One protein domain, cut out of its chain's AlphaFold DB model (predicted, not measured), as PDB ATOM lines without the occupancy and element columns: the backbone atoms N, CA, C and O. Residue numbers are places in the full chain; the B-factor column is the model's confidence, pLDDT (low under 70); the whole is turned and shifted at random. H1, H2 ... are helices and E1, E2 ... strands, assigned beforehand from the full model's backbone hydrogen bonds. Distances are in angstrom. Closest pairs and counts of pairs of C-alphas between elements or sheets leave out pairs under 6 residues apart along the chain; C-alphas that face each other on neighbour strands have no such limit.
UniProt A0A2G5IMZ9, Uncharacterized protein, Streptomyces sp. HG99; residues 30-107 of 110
ATOM      1  N   ASP A  30      50.316 -13.943  18.761       85.69
ATOM      2  CA  ASP A  30      49.754 -14.539  19.969       85.69
ATOM      3  C   ASP A  30      48.217 -14.488  19.947       85.69
ATOM      4  O   ASP A  30      47.597 -13.683  19.242       85.69
ATOM      5  N   ALA A  31      47.581 -15.342  20.751       86.38
ATOM      6  CA  ALA A  31      46.133 -15.338  20.922       86.38
ATOM      7  C   ALA A  31      45.643 -13.985  21.465       86.38
ATOM      8  O   ALA A  31      46.139 -13.503  22.481       86.38
ATOM      9  N   GLY A  32      44.641 -13.389  20.820       90.62
ATOM     10  CA  GLY A  32      44.140 -12.079  21.215       90.62
ATOM     11  C   GLY A  32      43.418 -11.331  20.104       90.62
ATOM     12  O   GLY A  32      42.921 -11.915  19.138       90.62
ATOM     13  N   THR A  33      43.345 -10.015  20.274       93.31
ATOM     14  CA  THR A  33      42.781  -9.080  19.299       93.31
ATOM     15  C   THR A  33      43.878  -8.140  18.829       93.31
ATOM     16  O   THR A  33      44.634  -7.615  19.644       93.31
ATOM     17  N   TRP A  34      43.932  -7.917  17.523       93.62
ATOM     18  CA  TRP A  34      44.960  -7.135  16.856       93.62
ATOM     19  C   TRP A  34      44.310  -6.135  15.911       93.62
ATOM     20  O   TRP A  34      43.505  -6.518  15.062       93.62
ATOM     21  N   ASP A  35      44.675  -4.865  16.029       92.50
ATOM     22  CA  ASP A  35      44.242  -3.829  15.094       92.50
ATOM     23  C   ASP A  35      45.248  -3.671  13.953       92.50
ATOM     24  O   ASP A  35      46.454  -3.840  14.142       92.50
ATOM     25  N   LEU A  36      44.760  -3.281  12.773       91.56
ATOM     26  CA  LEU A  36      45.622  -2.877  11.667       91.56
ATOM     27  C   LEU A  36      45.902  -1.371  11.724       91.56
ATOM     28  O   LEU A  36      44.983  -0.547  11.725       91.56
ATOM     29  N   ARG A  37      47.187  -1.010  11.705       92.31
ATOM     30  CA  ARG A  37      47.663   0.372  11.581       92.31
ATOM     31  C   ARG A  37      48.497   0.511  10.318       92.31
ATOM     32  O   ARG A  37      49.296  -0.366  10.004       92.31
ATOM     33  N   LEU A  38      48.280   1.603   9.593       92.62
ATOM     34  CA  LEU A  38      49.009   1.927   8.374       92.62
ATOM     35  C   LEU A  38      49.832   3.186   8.600       92.62
ATOM     36  O   LEU A  38      49.336   4.159   9.161       92.62
ATOM     37  N   THR A  39      51.056   3.185   8.090       95.12
ATOM     38  CA  THR A  39      51.896   4.379   8.013       95.12
ATOM     39  C   THR A  39      52.229   4.614   6.549       95.12
ATOM     40  O   THR A  39      52.969   3.843   5.940       95.12
ATOM     41  N   LEU A  40      51.668   5.674   5.975       94.31
ATOM     42  CA  LEU A  40      51.969   6.111   4.617       94.31
ATOM     43  C   LEU A  40      53.245   6.943   4.658       94.31
ATOM     44  O   LEU A  40      53.328   7.888   5.439       94.31
ATOM     45  N   ARG A  41      54.239   6.580   3.847       94.69
ATOM     46  CA  ARG A  41      55.499   7.320   3.713       94.69
ATOM     47  C   ARG A  41      55.529   7.956   2.334       94.69
ATOM     48  O   ARG A  41      55.364   7.258   1.336       94.69
ATOM     49  N   PHE A  42      55.722   9.265   2.298       93.00
ATOM     50  CA  PHE A  42      55.726  10.047   1.072       93.00
ATOM     51  C   PHE A  42      57.159  10.322   0.619       93.00
ATOM     52  O   PHE A  42      58.115  10.255   1.396       93.00
ATOM     53  N   ARG A  43      57.316  10.615  -0.674       92.19
ATOM     54  CA  ARG A  43      58.629  10.853  -1.290       92.19
ATOM     55  C   ARG A  43      59.336  12.089  -0.730       92.19
ATOM     56  O   ARG A  43      60.560  12.130  -0.728       92.19
ATOM     57  N   ASP A  44      58.574  13.066  -0.251       95.06
ATOM     58  CA  ASP A  44      59.081  14.271   0.415       95.06
ATOM     59  C   ASP A  44      59.637  14.001   1.829       95.06
ATOM     60  O   ASP A  44      60.076  14.923   2.510       95.06
ATOM     61  N   GLY A  45      59.634  12.740   2.272       96.50
ATOM     62  CA  GLY A  45      60.117  12.320   3.583       96.50
ATOM     63  C   GLY A  45      59.064  12.414   4.686       96.50
ATOM     64  O   GLY A  45      59.321  11.958   5.802       96.50
ATOM     65  N   THR A  46      57.874  12.946   4.397       97.25
ATOM     66  CA  THR A  46      56.786  13.010   5.373       97.25
ATOM     67  C   THR A  46      56.129  11.643   5.567       97.25
ATOM     68  O   THR A  46      56.263  10.716   4.758       97.25
ATOM     69  N   SER A  47      55.412  11.489   6.681       96.38
ATOM     70  CA  SER A  47      54.625  10.288   6.933       96.38
ATOM     71  C   SER A  47      53.313  10.604   7.627       96.38
ATOM     72  O   SER A  47      53.186  11.614   8.320       96.38
ATOM     73  N   ARG A  48      52.329   9.729   7.428       95.62
ATOM     74  CA  ARG A  48      51.016   9.841   8.053       95.62
ATOM     75  C   ARG A  48      50.537   8.487   8.536       95.62
ATOM     76  O   ARG A  48      50.498   7.527   7.768       95.62
ATOM     77  N   GLU A  49      50.119   8.433   9.793       95.81
ATOM     78  CA  GLU A  49      49.398   7.282  10.318       95.81
ATOM     79  C   GLU A  49      47.927   7.323   9.908       95.81
ATOM     80  O   GLU A  49      47.279   8.374   9.902       95.81
ATOM     81  N   ALA A  50      47.395   6.158   9.556       92.06
ATOM     82  CA  ALA A  50      46.018   5.980   9.146       92.06
ATOM     83  C   ALA A  50      45.449   4.669   9.696       92.06
ATOM     84  O   ALA A  50      46.153   3.677   9.908       92.06
ATOM     85  N   THR A  51      44.133   4.664   9.903       92.56
ATOM     86  CA  THR A  51      43.386   3.453  10.244       92.56
ATOM     87  C   THR A  51      42.796   2.873   8.968       92.56
ATOM     88  O   THR A  51      42.066   3.558   8.254       92.56
ATOM     89  N   ALA A  52      43.106   1.612   8.679       90.75
ATOM     90  CA  ALA A  52      42.550   0.935   7.518       90.75
ATOM     91  C   ALA A  52      41.093   0.543   7.782       90.75
ATOM     92  O   ALA A  52      40.798  -0.142   8.766       90.75
ATOM     93  N   HIS A  53      40.185   0.930   6.888       91.88
ATOM     94  CA  HIS A  53      38.806   0.460   6.934       91.88
ATOM     95  C   HIS A  53      38.677  -0.911   6.275       91.88
ATOM     96  O   HIS A  53      39.282  -1.190   5.241       91.88
ATOM     97  N   ALA A  54      37.867  -1.777   6.877       91.88
ATOM     98  CA  ALA A  54      37.590  -3.086   6.318       91.88
ATOM     99  C   ALA A  54      36.722  -2.945   5.061       91.88
ATOM    100  O   ALA A  54      35.571  -2.498   5.138       91.88
ATOM    101  N   LEU A  55      37.255  -3.376   3.917       88.88
ATOM    102  CA  LEU A  55      36.471  -3.532   2.697       88.88
ATOM    103  C   LEU A  55      35.522  -4.727   2.846       88.88
ATOM    104  O   LEU A  55      35.913  -5.806   3.300       88.88
ATOM    105  N   ALA A  56      34.260  -4.521   2.475       77.38
ATOM    106  CA  ALA A  56      33.268  -5.582   2.394       77.38
ATOM    107  C   ALA A  56      33.233  -6.118   0.959       77.38
ATOM    108  O   ALA A  56      33.204  -5.347   0.005       77.38
ATOM    109  N   GLY A  57      33.244  -7.438   0.806       78.88
ATOM    110  CA  GLY A  57      33.220  -8.086  -0.500       78.88
ATOM    111  C   GLY A  57      33.286  -9.609  -0.374       78.88
ATOM    112  O   GLY A  57      33.612 -10.124   0.703       78.88
ATOM    113  N   PRO A  58      32.960 -10.356  -1.440       73.44
ATOM    114  CA  PRO A  58      32.983 -11.813  -1.412       73.44
ATOM    115  C   PRO A  58      34.356 -12.339  -0.978       73.44
ATOM    116  O   PRO A  58      35.381 -11.980  -1.542       73.44
ATOM    117  N   GLY A  59      34.392 -13.186   0.052       73.62
ATOM    118  CA  GLY A  59      35.648 -13.780   0.531       73.62
ATOM    119  C   GLY A  59      36.450 -12.920   1.512       73.62
ATOM    120  O   GLY A  59      37.276 -13.466   2.248       73.62
ATOM    121  N   LEU A  60      36.164 -11.620   1.597       79.44
ATOM    122  CA  LEU A  60      36.774 -10.726   2.575       79.44
ATOM    123  C   LEU A  60      36.208 -11.018   3.973       79.44
ATOM    124  O   LEU A  60      35.053 -11.412   4.132       79.44
ATOM    125  N   LEU A  61      37.050 -10.884   4.999       84.56
ATOM    126  CA  LEU A  61      36.699 -11.107   6.412       84.56
ATOM    127  C   LEU A  61      36.247 -12.531   6.786       84.56
ATOM    128  O   LEU A  61      35.655 -12.760   7.843       84.56
ATOM    129  N   ARG A  62      36.544 -13.526   5.946       85.50
ATOM    130  CA  ARG A  62      36.296 -14.930   6.288       85.50
ATOM    131  C   ARG A  62      37.303 -15.421   7.323       85.50
ATOM    132  O   ARG A  62      38.491 -15.117   7.244       85.50
ATOM    133  N   ARG A  63      36.821 -16.241   8.260       87.25
ATOM    134  CA  ARG A  63      37.678 -16.994   9.185       87.25
ATOM    135  C   ARG A  63      38.643 -17.891   8.406       87.25
ATOM    136  O   ARG A  63      38.244 -18.503   7.416       87.25
ATOM    137  N   ARG A  64      39.883 -17.989   8.874       87.38
ATOM    138  CA  ARG A  64      40.945 -18.824   8.307       87.38
ATOM    139  C   ARG A  64      41.563 -19.676   9.411       87.38
ATOM    140  O   ARG A  64      41.683 -19.226  10.547       87.38
ATOM    141  N   ALA A  65      41.929 -20.904   9.070       86.31
ATOM    142  CA  ALA A  65      42.712 -21.787   9.922       86.31
ATOM    143  C   ALA A  65      44.098 -21.911   9.290       86.31
ATOM    144  O   ALA A  65      44.202 -22.331   8.138       86.31
ATOM    145  N   ILE A  66      45.132 -21.489  10.011       85.75
ATOM    146  CA  ILE A  66      46.508 -21.445   9.518       85.75
ATOM    147  C   ILE A  66      47.292 -22.545  10.238       85.75
ATOM    148  O   ILE A  66      47.299 -22.543  11.471       85.75
ATOM    149  N   PRO A  67      47.900 -23.504   9.520       80.69
ATOM    150  CA  PRO A  67      48.801 -24.476  10.129       80.69
ATOM    151  C   PRO A  67      49.992 -23.764  10.769       80.69
ATOM    152  O   PRO A  67      50.580 -22.878  10.156       80.69
ATOM    153  N   GLU A  68      50.355 -24.157  11.983       76.88
ATOM    154  CA  GLU A  68      51.502 -23.600  12.697       76.88
ATOM    155  C   GLU A  68      52.276 -24.752  13.353       76.88
ATOM    156  O   GLU A  68      51.691 -25.682  13.913       76.88
ATOM    157  N   LEU A  69      53.597 -24.752  13.176       69.06
ATOM    158  CA  LEU A  69      54.433 -25.934  13.403       69.06
ATOM    159  C   LEU A  69      54.549 -26.322  14.886       69.06
ATOM    160  O   LEU A  69      54.672 -27.512  15.174       69.06
ATOM    161  N   HIS A  70      54.478 -25.369  15.823       66.75
ATOM    162  CA  HIS A  70      54.729 -25.631  17.247       66.75
ATOM    163  C   HIS A  70      53.445 -25.886  18.054       66.75
ATOM    164  O   HIS A  70      53.449 -26.683  18.995       66.75
ATOM    165  N   TYR A  71      52.333 -25.257  17.677       62.28
ATOM    166  CA  TYR A  71      51.051 -25.252  18.391       62.28
ATOM    167  C   TYR A  71      49.886 -25.819  17.551       62.28
ATOM    168  O   TYR A  71      48.752 -25.939  18.029       62.28
ATOM    169  N   GLY A  72      50.160 -26.261  16.319       75.75
ATOM    170  CA  GLY A  72      49.267 -27.035  15.460       75.75
ATOM    171  C   GLY A  72      48.500 -26.181  14.454       75.75
ATOM    172  O   GLY A  72      48.737 -26.272  13.252       75.75
ATOM    173  N   VAL A  73      47.524 -25.400  14.916       80.31
ATOM    174  CA  VAL A  73      46.709 -24.527  14.052       80.31
ATOM    175  C   VAL A  73      46.413 -23.235  14.801       80.31
ATOM    176  O   VAL A  73      46.083 -23.293  15.980       80.31
ATOM    177  N   VAL A  74      46.439 -22.092  14.122       85.81
ATOM    178  CA  VAL A  74      45.919 -20.812  14.621       85.81
ATOM    179  C   VAL A  74      44.630 -20.476  13.880       85.81
ATOM    180  O   VAL A  74      44.565 -20.512  12.648       85.81
ATOM    181  N   LEU A  75      43.575 -20.162  14.628       89.75
ATOM    182  CA  LEU A  75      42.333 -19.650  14.060       89.75
ATOM    183  C   LEU A  75      42.418 -18.133  13.985       89.75
ATOM    184  O   LEU A  75      42.536 -17.469  15.010       89.75
ATOM    185  N   VAL A  76      42.302 -17.595  12.775       91.19
ATOM    186  CA  VAL A  76      42.303 -16.157  12.522       91.19
ATOM    187  C   VAL A  76      40.945 -15.737  11.991       91.19
ATOM    188  O   VAL A  76      40.444 -16.270  11.000       91.19
ATOM    189  N   ARG A  77      40.338 -14.746  12.631       92.50
ATOM    190  CA  ARG A  77      39.105 -14.115  12.174       92.50
ATOM    191  C   ARG A  77      39.363 -12.636  11.916       92.50
ATOM    192  O   ARG A  77      39.406 -11.869  12.876       92.50
ATOM    193  N   PRO A  78      39.477 -12.213  10.652       93.12
ATOM    194  CA  PRO A  78      39.382 -10.807  10.319       93.12
ATOM    195  C   PRO A  78      37.945 -10.331  10.524       93.12
ATOM    196  O   PRO A  78      36.991 -11.057  10.231       93.12
ATOM    197  N   TYR A  79      37.775  -9.128  11.053       92.12
ATOM    198  CA  TYR A  79      36.466  -8.533  11.259       92.12
ATOM    199  C   TYR A  79      36.525  -7.012  11.162       92.12
ATOM    200  O   TYR A  79      37.567  -6.380  11.327       92.12
ATOM    201  N   ARG A  80      35.364  -6.430  10.879       94.38
ATOM    202  CA  ARG A  80      35.149  -4.990  10.889       94.38
ATOM    203  C   ARG A  80      34.761  -4.567  12.303       94.38
ATOM    204  O   ARG A  80      33.813  -5.113  12.867       94.38
ATOM    205  N   THR A  81      35.493  -3.621  12.879       93.50
ATOM    206  CA  THR A  81      35.132  -2.993  14.158       93.50
ATOM    207  C   THR A  81      33.867  -2.147  14.007       93.50
ATOM    208  O   THR A  81      33.441  -1.842  12.892       93.50
ATOM    209  N   HIS A  82      33.282  -1.709  15.125       91.94
ATOM    210  CA  HIS A  82      32.114  -0.824  15.104       91.94
ATOM    211  C   HIS A  82      32.372   0.476  14.317       91.94
ATOM    212  O   HIS A  82      31.535   0.902  13.530       91.94
ATOM    213  N   ALA A  83      33.573   1.055  14.445       91.50
ATOM    214  CA  ALA A  83      33.993   2.245  13.696       91.50
ATOM    215  C   ALA A  83      34.377   1.956  12.228       91.50
ATOM    216  O   ALA A  83      34.751   2.853  11.479       91.50
ATOM    217  N   GLY A  84      34.309   0.696  11.791       91.81
ATOM    218  CA  GLY A  84      34.604   0.290  10.423       91.81
ATOM    219  C   GLY A  84      36.063  -0.060  10.134       91.81
ATOM    220  O   GLY A  84      36.353  -0.492   9.020       91.81
ATOM    221  N   ALA A  85      36.960   0.076  11.112       93.69
ATOM    222  CA  ALA A  85      38.356  -0.335  10.988       93.69
ATOM    223  C   ALA A  85      38.498  -1.859  10.847       93.69
ATOM    224  O   ALA A  85      37.660  -2.608  11.361       93.69
ATOM    225  N   LEU A  86      39.561  -2.316  10.187       93.94
ATOM    226  CA  LEU A  86      39.923  -3.728  10.109       93.94
ATOM    227  C   LEU A  86      40.691  -4.172  11.362       93.94
ATOM    228  O   LEU A  86      41.711  -3.582  11.715       93.94
ATOM    229  N   ALA A  87      40.225  -5.255  11.979       93.44
ATOM    230  CA  ALA A  87      40.888  -5.926  13.089       93.44
ATOM    231  C   ALA A  87      40.928  -7.446  12.866       93.44
ATOM    232  O   ALA A  87      40.167  -8.009  12.073       93.44
ATOM    233  N   LEU A  88      41.826  -8.121  13.576       93.19
ATOM    234  CA  LEU A  88      42.013  -9.564  13.569       93.19
ATOM    235  C   LEU A  88      41.790 -10.109  14.975       93.19
ATOM    236  O   LEU A  88      42.264  -9.549  15.958       93.19
ATOM    237  N   ARG A  89      41.111 -11.247  15.070       92.44
ATOM    238  CA  ARG A  89      41.052 -12.042  16.294       92.44
ATOM    239  C   ARG A  89      41.747 -13.371  16.070       92.44
ATOM    240  O   ARG A  89      41.366 -14.110  15.162       92.44
ATOM    241  N   THR A  90      42.728 -13.669  16.904       90.75
ATOM    242  CA  THR A  90      43.484 -14.917  16.892       90.75
ATOM    243  C   THR A  90      43.095 -15.765  18.095       90.75
ATOM    244  O   THR A  90      42.883 -15.268  19.202       90.75
ATOM    245  N   ALA A  91      42.969 -17.066  17.879       85.75
ATOM    246  CA  ALA A  91      42.777 -18.042  18.939       85.75
ATOM    247  C   ALA A  91      43.652 -19.267  18.655       85.75
ATOM    248  O   ALA A  91      43.812 -19.631  17.482       85.75
ATOM    249  N   PRO A  92      44.189 -19.928  19.694       74.12
ATOM    250  CA  PRO A  92      44.865 -21.196  19.498       74.12
ATOM    251  C   PRO A  92      43.842 -22.190  18.946       74.12
ATOM    252  O   PRO A  92      42.725 -22.318  19.452       74.12
ATOM    253  N   GLY A  93      44.199 -22.868  17.865       66.19
ATOM    254  CA  GLY A  93      43.395 -23.941  17.308       66.19
ATOM    255  C   GLY A  93      43.367 -25.145  18.244       66.19
ATOM    256  O   GLY A  93      44.175 -25.281  19.159       66.19
ATOM    257  N   TRP A  94      42.412 -26.034  17.982       55.31
ATOM    258  CA  TRP A  94      42.047 -27.245  18.727       55.31
ATOM    259  C   TRP A  94      43.179 -28.062  19.396       55.31
ATOM    260  O   TRP A  94      42.930 -28.704  20.414       55.31
ATOM    261  N   ARG A  95      44.426 -28.027  18.905       53.28
ATOM    262  CA  ARG A  95      45.573 -28.719  19.528       53.28
ATOM    263  C   ARG A  95      46.229 -27.964  20.690       53.28
ATOM    264  O   ARG A  95      46.864 -28.613  21.519       53.28
ATOM    265  N   GLY A  96      45.977 -26.666  20.859       51.03
ATOM    266  CA  GLY A  96      46.358 -25.903  22.057       51.03
ATOM    267  C   GLY A  96      45.638 -26.359  23.337       51.03
ATOM    268  O   GLY A  96      46.084 -26.062  24.441       51.03
ATOM    269  N   MET A  97      44.566 -27.155  23.220       52.06
ATOM    270  CA  MET A  97      43.963 -27.835  24.372       52.06
ATOM    271  C   MET A  97      44.851 -28.949  24.930       52.06
ATOM    272  O   MET A  97      44.714 -29.274  26.101       52.06
ATOM    273  N   THR A  98      45.776 -29.531  24.160       54.34
ATOM    274  CA  THR A  98      46.590 -30.660  24.647       54.34
ATOM    275  C   THR A  98      47.570 -30.262  25.747       54.34
ATOM    276  O   THR A  98      47.810 -31.059  26.647       54.34
ATOM    277  N   THR A  99      48.078 -29.026  25.757       56.75
ATOM    278  CA  THR A  99      48.931 -28.513  26.844       56.75
ATOM    279  C   THR A  99      48.117 -28.223  28.104       56.75
ATOM    280  O   THR A  99      48.548 -28.562  29.205       56.75
ATOM    281  N   VAL A 100      46.899 -27.691  27.955       57.03
ATOM    282  CA  VAL A 100      45.959 -27.483  29.071       57.03
ATOM    283  C   VAL A 100      45.468 -28.824  29.633       57.03
ATOM    284  O   VAL A 100      45.428 -29.003  30.849       57.03
ATOM    285  N   VAL A 101      45.173 -29.796  28.768       57.47
ATOM    286  CA  VAL A 101      44.771 -31.160  29.138       57.47
ATOM    287  C   VAL A 101      45.938 -31.919  29.769       57.47
ATOM    288  O   VAL A 101      45.738 -32.508  30.824       57.47
ATOM    289  N   ARG A 102      47.172 -31.835  29.245       59.22
ATOM    290  CA  ARG A 102      48.367 -32.410  29.897       59.22
ATOM    291  C   ARG A 102      48.608 -31.808  31.276       59.22
ATOM    292  O   ARG A 102      48.895 -32.546  32.211       59.22
ATOM    293  N   ARG A 103      48.450 -30.491  31.437       58.59
ATOM    294  CA  ARG A 103      48.634 -29.817  32.735       58.59
ATOM    295  C   ARG A 103      47.511 -30.127  33.727       58.59
ATOM    296  O   ARG A 103      47.738 -30.044  34.932       58.59
ATOM    297  N   ARG A 104      46.315 -30.477  33.241       55.81
ATOM    298  CA  ARG A 104      45.189 -30.938  34.066       55.81
ATOM    299  C   ARG A 104      45.317 -32.420  34.428       55.81
ATOM    300  O   ARG A 104      45.059 -32.766  35.571       55.81
ATOM    301  N   LEU A 105      45.796 -33.260  33.509       60.91
ATOM    302  CA  LEU A 105      46.088 -34.678  33.749       60.91
ATOM    303  C   LEU A 105      47.301 -34.873  34.662       60.91
ATOM    304  O   LEU A 105      47.251 -35.716  35.542       60.91
ATOM    305  N   GLY A 106      48.339 -34.041  34.555       63.50
ATOM    306  CA  GLY A 106      49.475 -34.071  35.484       63.50
ATOM    307  C   GLY A 106      49.101 -33.774  36.944       63.50
ATOM    308  O   GLY A 106      49.882 -34.081  37.831       63.50
ATOM    309  N   ARG A 107      47.909 -33.213  37.205       61.31
ATOM    310  CA  ARG A 107      47.359 -33.029  38.562       61.31
ATOM    311  C   ARG A 107      46.451 -34.171  39.031       61.31
ATOM    312  O   ARG A 107      45.999 -34.127  40.161       61.31
TER     313      ARG A 107
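What this domain is: This is residues 30 to 107 of the 110 residues of an uncharacterized protein of Streptomyces sp. HG99 (UniProt A0A2G5IMZ9). What shape does the model show? A strongly twisted sheet of four strands, E1, E6, E5 and E4, makes the body; the two-stranded hairpin of E2 and E3 lengthens it at one end, and helix H1 is at the other, where residues 100 to 107, of which 100 to 105 belong to H1, stick out. What is it built of? The printed part has 78 residues with six named strands and then one named helix, E1 E2 E3 E4 E5 E6 H1; both sheets, E1 - E6 - E5 - E4 and E2 - E3, are antiparallel, and the class is mixed, helices and strands. How compact is it? It is only just extended, close to loose, with a radius of gyration of the C-alphas of 17.6 A and spans of 60 by 31 by 22 A.

Where its parts are: Where are the first strands? E1 is residues 32 to 35, beginning at C-alpha 32 (44.140, -12.079, 21.215). E2 is residues 37 to 41 and E3 residues 47 to 51. What follows? E4 is residues 64 to 68, E5 residues 72 to 80, 26.6 A long from first to last C-alpha, and E6 residues 86 to 92, 20.4 A long. H1 is residues 94 to 105, 17.2 A long, ending at C-alpha 105 (46.088, -34.678, 33.749).

How they stand to each other: How is the larger sheet joined? Edge strand E1 is antiparallel to E6 at 161 degrees, with N 34 and O 88 2.8 A apart. E4, E5 and E6 form a meander, each strand the antiparallel neighbour of the one before; N 77 and O 89 are 2.8 A apart between E5 and E6, and N 66 and O 74 are 2.9 A apart between E4 and E5. Where is the other hairpin? E1 runs on into E2 across a break of 1 residue, at 32 degrees. E2 and E3 form a hairpin at 154 degrees, with N 40 and O 48 2.8 A apart; E3 is apart from E5. How does H1 stand? It only grazes the larger sheet, with its residues 94 to 96; its closest C-alphas to E5 are those of Arg 95 and Gly 72, 5.7 A apart. In H1, 5 of 8 O i to N i+4 pairs are within hydrogen-bond range.

The domain as a whole: How large is it? The two C-alphas farthest apart, those of Asp 44 and Arg 107, are 61.9 A apart. Is the printed part continuous? It has no cut, and the link from E3 to E4, residues 52 to 63, is long. Where is confidence low? The mean pLDDT of the printed part is 82.2, and residues 69 to 71 and 93 to 107 are under 70.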